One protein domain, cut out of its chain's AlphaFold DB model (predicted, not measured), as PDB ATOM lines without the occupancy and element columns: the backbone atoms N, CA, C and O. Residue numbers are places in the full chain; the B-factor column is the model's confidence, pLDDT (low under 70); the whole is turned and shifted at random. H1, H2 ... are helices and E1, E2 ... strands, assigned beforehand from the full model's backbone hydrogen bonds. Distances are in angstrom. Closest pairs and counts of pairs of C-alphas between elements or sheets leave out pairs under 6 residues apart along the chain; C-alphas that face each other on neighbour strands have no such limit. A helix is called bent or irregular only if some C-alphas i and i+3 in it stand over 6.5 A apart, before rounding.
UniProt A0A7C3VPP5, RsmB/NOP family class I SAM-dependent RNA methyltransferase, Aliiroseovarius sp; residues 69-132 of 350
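What this domain is: This is residues 69 to 132 of the 350 residues of the protein "RsmB/NOP family class I SAM-dependent RNA methyltransferase" of Aliiroseovarius sp (UniProt A0A7C3VPP5). A bent helix, H1, makes one end of an elongated model, and the thin stretch of residues 92 to 95 joins it to a small head at the other end. In the head, the short helix H2 packs on a two-stranded antiparallel sheet, E1 and E2, mostly on E2. The 64 printed residues hold two named helices and two named strands, in the order H1, E1, H2, E2; the class is mixed, helices and strands. The whole is only just extended, close to loose, with a radius of gyration of the C-alphas of 16.2 A and spans of 43 by 23 by 16 A.

How they stand to each other: Look first at E1, residues 96 to 100, and E2, residues 121 to 123, antiparallel neighbours at 154 degrees. N 98 and O 121 are 2.8 A apart, and N 123 and O 96 also 2.8 A, within hydrogen-bond range. Residues 114 to 115 pair antiparallel with residues 121 to 122 of E2. For H2, residues 104 to 111, find its closest C-alphas to E2 at Ala 108 and Val 121, 5.8 A apart. By its hydrogen bonds H1, residues 69 to 91, was assigned as one helix, but it is bent: C-alphas 77 and 80 are 9.5 A apart. Its arms, H1a, residues 69 to 77, and H1b, residues 80 to 91, run opposite ways at a steep tilt of 44 degrees. They only just touch, with 3 pairs of C-alphas within 8 A, made on H1b by residue 83 alone; the closest are those of Leu 75 and Val 83, 6.3 A. Both arms are apart from H2 and E2. Every O i to N i+4 pair is within hydrogen-bond range in H1b and H2, and 4 of 5 in H1a.

Where its parts are: Find C-alpha 96 at (7.246, -34.900, 6.401); from there E1 runs 12.8 A to C-alpha 100. E2 ends at C-alpha 123, (8.710, -33.663, 1.690), after 6.8 A. H2 is 10.5 A long. H1a begins at C-alpha 69, (3.446, -57.785, 23.102), and measures 13.6 A; H1b measures 16.6 A.

The domain as a whole: The two C-alphas farthest apart, those of Ala 76 and Thr 110, are 44.0 A apart. The printed part has no cut, no link is long, and no printed residue is under 70 in pLDDT.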
ATOM      1  N   TRP A  69       4.772 -58.239  22.686       94.12
ATOM      2  CA  TRP A  69       3.446 -57.785  23.102       94.12
ATOM      3  C   TRP A  69       2.653 -57.193  21.930       94.12
ATOM      4  O   TRP A  69       1.465 -57.458  21.823       94.12
ATOM      5  N   LEU A  70       3.323 -56.487  21.011       96.06
ATOM      6  CA  LEU A  70       2.701 -55.904  19.823       96.06
ATOM      7  C   LEU A  70       2.806 -56.832  18.615       96.06
ATOM      8  O   LEU A  70       1.858 -57.023  17.868       96.06
ATOM      9  N   ARG A  71       3.965 -57.462  18.418       97.19
ATOM     10  CA  ARG A  71       4.201 -58.300  17.240       97.19
ATOM     11  C   ARG A  71       3.251 -59.495  17.182       97.19
ATOM     12  O   ARG A  71       2.852 -59.897  16.097       97.19
ATOM     13  N   LYS A  72       2.940 -60.113  18.326       96.62
ATOM     14  CA  LYS A  72       2.094 -61.312  18.377       96.62
ATOM     15  C   LYS A  72       0.659 -61.044  17.887       96.62
ATOM     16  O   LYS A  72       0.258 -61.802  17.008       96.62
ATOM     17  N   PRO A  73      -0.085 -60.040  18.395       96.06
ATOM     18  CA  PRO A  73      -1.414 -59.729  17.864       96.06
ATOM     19  C   PRO A  73      -1.354 -59.328  16.385       96.06
ATOM     20  O   PRO A  73      -2.015 -59.958  15.573       96.06
ATOM     21  N   LEU A  74      -0.422 -58.455  15.983       97.94
ATOM     22  CA  LEU A  74      -0.290 -58.072  14.567       97.94
ATOM     23  C   LEU A  74      -0.019 -59.264  13.632       97.94
ATOM     24  O   LEU A  74      -0.455 -59.274  12.486       97.94
ATOM     25  N   LEU A  75       0.717 -60.282  14.093       98.38
ATOM     26  CA  LEU A  75       0.929 -61.509  13.319       98.38
ATOM     27  C   LEU A  75      -0.339 -62.351  13.182       98.38
ATOM     28  O   LEU A  75      -0.458 -63.056  12.182       98.38
ATOM     29  N   ALA A  76      -1.219 -62.329  14.181       97.81
ATOM     30  CA  ALA A  76      -2.499 -63.019  14.123       97.81
ATOM     31  C   ALA A  76      -3.438 -62.331  13.123       97.81
ATOM     32  O   ALA A  76      -4.050 -63.024  12.316       97.81
ATOM     33  N   ASP A  77      -3.455 -60.995  13.120       96.69
ATOM     34  CA  ASP A  77      -4.407 -60.210  12.327       96.69
ATOM     35  C   ASP A  77      -3.940 -59.994  10.880       96.69
ATOM     36  O   ASP A  77      -4.729 -60.076   9.942       96.69
ATOM     37  N   TYR A  78      -2.641 -59.754  10.671       97.19
ATOM     38  CA  TYR A  78      -2.095 -59.361   9.363       97.19
ATOM     39  C   TYR A  78      -1.151 -60.396   8.743       97.19
ATOM     40  O   TYR A  78      -0.790 -60.313   7.567       97.19
ATOM     41  N   GLY A  79      -0.718 -61.390   9.519       98.19
ATOM     42  CA  GLY A  79       0.205 -62.413   9.049       98.19
ATOM     43  C   GLY A  79       1.658 -61.943   8.907       98.19
ATOM     44  O   GLY A  79       2.033 -60.780   9.052       98.19
ATOM     45  N   LYS A  80       2.544 -62.908   8.639       98.00
ATOM     46  CA  LYS A  80       4.001 -62.708   8.724       98.00
ATOM     47  C   LYS A  80       4.561 -61.722   7.697       98.00
ATOM     48  O   LYS A  80       5.494 -60.994   8.030       98.00
ATOM     49  N   GLN A  81       4.063 -61.758   6.463       98.00
ATOM     50  CA  GLN A  81       4.597 -60.934   5.374       98.00
ATOM     51  C   GLN A  81       4.275 -59.454   5.595       98.00
ATOM     52  O   GLN A  81       5.189 -58.635   5.557       98.00
ATOM     53  N   VAL A  82       3.023 -59.138   5.931       98.00
ATOM     54  CA  VAL A  82       2.587 -57.765   6.224       98.00
ATOM     55  C   VAL A  82       3.318 -57.208   7.441       98.00
ATOM     56  O   VAL A  82       3.900 -56.134   7.364       98.00
ATOM     57  N   VAL A  83       3.404 -57.964   8.544       98.38
ATOM     58  CA  VAL A  83       4.133 -57.501   9.739       98.38
ATOM     59  C   VAL A  83       5.609 -57.231   9.446       98.38
ATOM     60  O   VAL A  83       6.168 -56.279   9.981       98.38
ATOM     61  N   ALA A  84       6.254 -58.027   8.589       97.94
ATOM     62  CA  ALA A  84       7.632 -57.759   8.184       97.94
ATOM     63  C   ALA A  84       7.760 -56.465   7.356       97.94
ATOM     64  O   ALA A  84       8.738 -55.740   7.521       97.94
ATOM     65  N   ALA A  85       6.777 -56.158   6.505       97.75
ATOM     66  CA  ALA A  85       6.736 -54.908   5.748       97.75
ATOM     67  C   ALA A  85       6.478 -53.691   6.657       97.75
ATOM     68  O   ALA A  85       7.161 -52.678   6.524       97.75
ATOM     69  N   ILE A  86       5.585 -53.818   7.646       98.00
ATOM     70  CA  ILE A  86       5.360 -52.799   8.686       98.00
ATOM     71  C   ILE A  86       6.649 -52.543   9.480       98.00
ATOM     72  O   ILE A  86       7.024 -51.395   9.701       98.00
ATOM     73  N   GLU A  87       7.362 -53.598   9.886       97.31
ATOM     74  CA  GLU A  87       8.651 -53.480  10.585       97.31
ATOM     75  C   GLU A  87       9.697 -52.741   9.739       97.31
ATOM     76  O   GLU A  87      10.422 -51.895  10.263       97.31
ATOM     77  N   ALA A  88       9.750 -53.014   8.432       95.75
ATOM     78  CA  ALA A  88      10.633 -52.301   7.515       95.75
ATOM     79  C   ALA A  88      10.250 -50.817   7.390       95.75
ATOM     80  O   ALA A  88      11.128 -49.958   7.441       95.75
ATOM     81  N   ALA A  89       8.954 -50.505   7.301       96.06
ATOM     82  CA  ALA A  89       8.461 -49.132   7.258       96.06
ATOM     83  C   ALA A  89       8.735 -48.358   8.560       96.06
ATOM     84  O   ALA A  89       9.043 -47.173   8.510       96.06
ATOM     85  N   HIS A  90       8.670 -49.015   9.724       95.44
ATOM     86  CA  HIS A  90       9.037 -48.410  11.009       95.44
ATOM     87  C   HIS A  90      10.535 -48.119  11.141       95.44
ATOM     88  O   HIS A  90      10.909 -47.200  11.862       95.44
ATOM     89  N   ALA A  91      11.383 -48.924  10.496       91.38
ATOM     90  CA  ALA A  91      12.830 -48.733  10.520       91.38
ATOM     91  C   ALA A  91      13.297 -47.617   9.571       91.38
ATOM     92  O   ALA A  91      14.373 -47.060   9.777       91.38
ATOM     93  N   ALA A  92      12.509 -47.296   8.543       90.06
ATOM     94  CA  ALA A  92      12.795 -46.210   7.618       90.06
ATOM     95  C   ALA A  92      12.411 -44.843   8.208       90.06
ATOM     96  O   ALA A  92      11.436 -44.715   8.951       90.06
ATOM     97  N   ALA A  93      13.149 -43.796   7.832       87.88
ATOM     98  CA  ALA A  93      12.803 -42.428   8.197       87.88
ATOM     99  C   ALA A  93      11.453 -42.025   7.577       87.88
ATOM    100  O   ALA A  93      11.245 -42.145   6.368       87.88
ATOM    101  N   ALA A  94      10.533 -41.533   8.408       93.62
ATOM    102  CA  ALA A  94       9.231 -41.079   7.942       93.62
ATOM    103  C   ALA A  94       9.352 -39.718   7.226       93.62
ATOM    104  O   ALA A  94       9.919 -38.783   7.801       93.62
ATOM    105  N   PRO A  95       8.772 -39.553   6.022       95.75
ATOM    106  CA  PRO A  95       8.736 -38.260   5.353       95.75
ATOM    107  C   PRO A  95       7.878 -37.254   6.135       95.75
ATOM    108  O   PRO A  95       7.047 -37.622   6.982       95.75
ATOM    109  N   LEU A  96       8.063 -35.970   5.838       97.06
ATOM    110  CA  LEU A  96       7.246 -34.900   6.401       97.06
ATOM    111  C   LEU A  96       6.036 -34.657   5.503       97.06
ATOM    112  O   LEU A  96       6.190 -34.299   4.339       97.06
ATOM    113  N   ASP A  97       4.845 -34.824   6.066       97.88
ATOM    114  CA  ASP A  97       3.589 -34.545   5.378       97.88
ATOM    115  C   ASP A  97       2.947 -33.281   5.931       97.88
ATOM    116  O   ASP A  97       2.974 -33.011   7.139       97.88
ATOM    117  N   LEU A  98       2.368 -32.512   5.018       98.12
ATOM    118  CA  LEU A  98       1.755 -31.230   5.280       98.12
ATOM    119  C   LEU A  98       0.313 -31.243   4.788       98.12
ATOM    120  O   LEU A  98       0.026 -31.611   3.644       98.12
ATOM    121  N   SER A  99      -0.584 -30.762   5.638       97.81
ATOM    122  CA  SER A  99      -1.900 -30.314   5.201       97.81
ATOM    123  C   SER A  99      -1.837 -28.838   4.857       97.81
ATOM    124  O   SER A  99      -1.195 -28.055   5.556       97.81
ATOM    125  N   VAL A 100      -2.477 -28.477   3.751       96.12
ATOM    126  CA  VAL A 100      -2.407 -27.136   3.174       96.12
ATOM    127  C   VAL A 100      -3.740 -26.422   3.336       96.12
ATOM    128  O   VAL A 100      -4.799 -27.030   3.208       96.12
ATOM    129  N   LYS A 101      -3.680 -25.116   3.596       92.44
ATOM    130  CA  LYS A 101      -4.857 -24.247   3.697       92.44
ATOM    131  C   LYS A 101      -5.453 -23.918   2.326       92.44
ATOM    132  O   LYS A 101      -6.635 -23.623   2.227       92.44
ATOM    133  N   THR A 102      -4.622 -23.910   1.281       83.31
ATOM    134  CA  THR A 102      -5.014 -23.504  -0.077       83.31
ATOM    135  C   THR A 102      -4.463 -24.468  -1.138       83.31
ATOM    136  O   THR A 102      -4.822 -25.641  -1.157       83.31
ATOM    137  N   ASP A 103      -3.604 -23.993  -2.037       91.25
ATOM    138  CA  ASP A 103      -3.139 -24.714  -3.216       91.25
ATOM    139  C   ASP A 103      -1.960 -25.645  -2.885       91.25
ATOM    140  O   ASP A 103      -0.821 -25.207  -2.686       91.25
ATOM    141  N   ALA A 104      -2.237 -26.952  -2.858       96.00
ATOM    142  CA  ALA A 104      -1.234 -27.986  -2.617       96.00
ATOM    143  C   ALA A 104      -0.111 -27.982  -3.664       96.00
ATOM    144  O   ALA A 104       1.041 -28.230  -3.308       96.00
ATOM    145  N   ALA A 105      -0.418 -27.688  -4.931       97.38
ATOM    146  CA  ALA A 105       0.575 -27.685  -5.999       97.38
ATOM    147  C   ALA A 105       1.577 -26.544  -5.801       97.38
ATOM    148  O   ALA A 105       2.783 -26.769  -5.876       97.38
ATOM    149  N   LYS A 106       1.092 -25.350  -5.441       96.50
ATOM    150  CA  LYS A 106       1.954 -24.201  -5.136       96.50
ATOM    151  C   LYS A 106       2.842 -24.442  -3.913       96.50
ATOM    152  O   LYS A 106       4.025 -24.097  -3.927       96.50
ATOM    153  N   VAL A 107       2.289 -25.028  -2.846       96.94
ATOM    154  CA  VAL A 107       3.072 -25.370  -1.644       96.94
ATOM    155  C   VAL A 107       4.127 -26.426  -1.977       96.94
ATOM    156  O   VAL A 107       5.281 -26.276  -1.580       96.94
ATOM    157  N   ALA A 108       3.765 -27.455  -2.749       97.38
ATOM    158  CA  ALA A 108       4.700 -28.478  -3.207       97.38
ATOM    159  C   ALA A 108       5.828 -27.879  -4.059       97.38
ATOM    160  O   ALA A 108       6.991 -28.146  -3.780       97.38
ATOM    161  N   GLU A 109       5.517 -27.016  -5.029       96.75
ATOM    162  CA  GLU A 109       6.522 -26.320  -5.842       96.75
ATOM    163  C   GLU A 109       7.477 -25.492  -4.970       96.75
ATOM    164  O   GLU A 109       8.694 -25.606  -5.092       96.75
ATOM    165  N   THR A 110       6.927 -24.711  -4.035       95.88
ATOM    166  CA  THR A 110       7.708 -23.822  -3.158       95.88
ATOM    167  C   THR A 110       8.652 -24.595  -2.237       95.88
ATOM    168  O   THR A 110       9.765 -24.145  -1.967       95.88
ATOM    169  N   LEU A 111       8.210 -25.747  -1.729       96.50
ATOM    170  CA  LEU A 111       8.956 -26.544  -0.754       96.50
ATOM    171  C   LEU A 111       9.778 -27.678  -1.384       96.50
ATOM    172  O   LEU A 111      10.476 -28.384  -0.659       96.50
ATOM    173  N   GLY A 112       9.700 -27.876  -2.703       96.25
ATOM    174  CA  GLY A 112      10.314 -29.029  -3.372       96.25
ATOM    175  C   GLY A 112       9.654 -30.363  -2.997       96.25
ATOM    176  O   GLY A 112      10.320 -31.394  -2.923       96.25
ATOM    177  N   GLY A 113       8.356 -30.329  -2.705       96.88
ATOM    178  CA  GLY A 113       7.544 -31.480  -2.332       96.88
ATOM    179  C   GLY A 113       6.784 -32.118  -3.483       96.88
ATOM    180  O   GLY A 113       6.825 -31.672  -4.628       96.88
ATOM    181  N   VAL A 114       6.026 -33.158  -3.145       97.44
ATOM    182  CA  VAL A 114       5.092 -33.825  -4.057       97.44
ATOM    183  C   VAL A 114       3.686 -33.815  -3.476       97.44
ATOM    184  O   VAL A 114       3.495 -34.068  -2.287       97.44
ATOM    185  N   VAL A 115       2.691 -33.543  -4.318       97.62
ATOM    186  CA  VAL A 115       1.283 -33.674  -3.930       97.62
ATOM    187  C   VAL A 115       0.918 -35.157  -3.945       97.62
ATOM    188  O   VAL A 115       1.084 -35.847  -4.953       97.62
ATOM    189  N   LEU A 116       0.451 -35.663  -2.809       96.25
ATOM    190  CA  LEU A 116      -0.050 -37.024  -2.678       96.25
ATOM    191  C   LEU A 116      -1.475 -37.135  -3.237       96.25
ATOM    192  O   LEU A 116      -2.189 -36.134  -3.276       96.25
ATOM    193  N   PRO A 117      -1.938 -38.348  -3.590       92.88
ATOM    194  CA  PRO A 117      -3.320 -38.558  -4.029       92.88
ATOM    195  C   PRO A 117      -4.368 -38.061  -3.021       92.88
ATOM    196  O   PRO A 117      -5.416 -37.566  -3.413       92.88
ATOM    197  N   SER A 118      -4.047 -38.111  -1.722       90.75
ATOM    198  CA  SER A 118      -4.888 -37.570  -0.651       90.75
ATOM    199  C   SER A 118      -4.905 -36.039  -0.576       90.75
ATOM    200  O   SER A 118      -5.544 -35.496   0.316       90.75
ATOM    201  N   GLY A 119      -4.177 -35.324  -1.437       93.25
ATOM    202  CA  GLY A 119      -4.058 -33.864  -1.437       93.25
ATOM    203  C   GLY A 119      -3.132 -33.284  -0.360       93.25
ATOM    204  O   GLY A 119      -3.073 -32.066  -0.215       93.25
ATOM    205  N   SER A 120      -2.430 -34.125   0.403       96.62
ATOM    206  CA  SER A 120      -1.349 -33.680   1.300       96.62
ATOM    207  C   SER A 120      -0.071 -33.403   0.502       96.62
ATOM    208  O   SER A 120       0.142 -34.010  -0.548       96.62
ATOM    209  N   VAL A 121       0.801 -32.527   0.998       98.25
ATOM    210  CA  VAL A 121       2.126 -32.281   0.403       98.25
ATOM    211  C   VAL A 121       3.183 -33.044   1.190       98.25
ATOM    212  O   VAL A 121       3.272 -32.886   2.403       98.25
ATOM    213  N   ARG A 122       3.996 -33.848   0.502       98.12
ATOM    214  CA  ARG A 122       5.059 -34.661   1.101       98.12
ATOM    215  C   ARG A 122       6.446 -34.130   0.765       98.12
ATOM    216  O   ARG A 122       6.756 -33.914  -0.407       98.12
ATOM    217  N   LEU A 123       7.294 -34.017   1.783       97.69
ATOM    218  CA  LEU A 123       8.710 -33.663   1.690       97.69
ATOM    219  C   LEU A 123       9.579 -34.858   2.105       97.69
ATOM    220  O   LEU A 123       9.453 -35.374   3.216       97.69
ATOM    221  N   GLN A 124      10.472 -35.286   1.208       93.00
ATOM    222  CA  GLN A 124      11.450 -36.355   1.478       93.00
ATOM    223  C   GLN A 124      12.695 -35.832   2.202       93.00
ATOM    224  O   GLN A 124      13.306 -36.540   2.992       93.00
ATOM    225  N   SER A 125      13.063 -34.580   1.935       89.00
ATOM    226  CA  SER A 125      14.161 -33.885   2.596       89.00
ATOM    227  C   SER A 125      13.651 -32.537   3.069       89.00
ATOM    228  O   SER A 125      13.006 -31.810   2.313       89.00
ATOM    229  N   PHE A 126      13.891 -32.231   4.335       93.31
ATOM    230  CA  PHE A 126      13.434 -31.006   4.966       93.31
ATOM    231  C   PHE A 126      14.403 -30.618   6.079       93.31
ATOM    232  O   PHE A 126      14.985 -31.467   6.753       93.31
ATOM    233  N   GLY A 127      14.593 -29.311   6.247       92.12
ATOM    234  CA  GLY A 127      15.329 -28.757   7.375       92.12
ATOM    235  C   GLY A 127      14.419 -28.541   8.581       92.12
ATOM    236  O   GLY A 127      13.416 -29.225   8.783       92.12
ATOM    237  N   GLN A 128      14.743 -27.526   9.376       95.50
ATOM    238  CA  GLN A 128      13.884 -27.097  10.471       95.50
ATOM    239  C   GLN A 128      12.508 -26.659   9.943       95.50
ATOM    240  O   GLN A 128      12.413 -25.701   9.181       95.50
ATOM    241  N   VAL A 129      11.441 -27.326  10.400       96.12
ATOM    242  CA  VAL A 129      10.051 -27.084   9.959       96.12
ATOM    243  C   VAL A 129       9.661 -25.611  10.064       96.12
ATOM    244  O   VAL A 129       9.097 -25.060   9.129       96.12
ATOM    245  N   SER A 130       9.998 -24.956  11.175       95.62
ATOM    246  CA  SER A 130       9.642 -23.551  11.398       95.62
ATOM    247  C   SER A 130      10.379 -22.564  10.486       95.62
ATOM    248  O   SER A 130      10.017 -21.399  10.452       95.62
ATOM    249  N   ALA A 131      11.422 -23.001   9.774       96.62
ATOM    250  CA  ALA A 131      12.149 -22.185   8.803       96.62
ATOM    251  C   ALA A 131      11.664 -22.411   7.359       96.62
ATOM    252  O   ALA A 131      12.157 -21.763   6.435       96.62
ATOM    253  N   LEU A 132      10.730 -23.345   7.142       97.06
ATOM    254  CA  LEU A 132      10.198 -23.631   5.816       97.06
ATOM    255  C   LEU A 132       9.254 -22.502   5.353       97.06
ATOM    256  O   LEU A 132       8.417 -22.040   6.137       97.06
TER     257      LEU A 132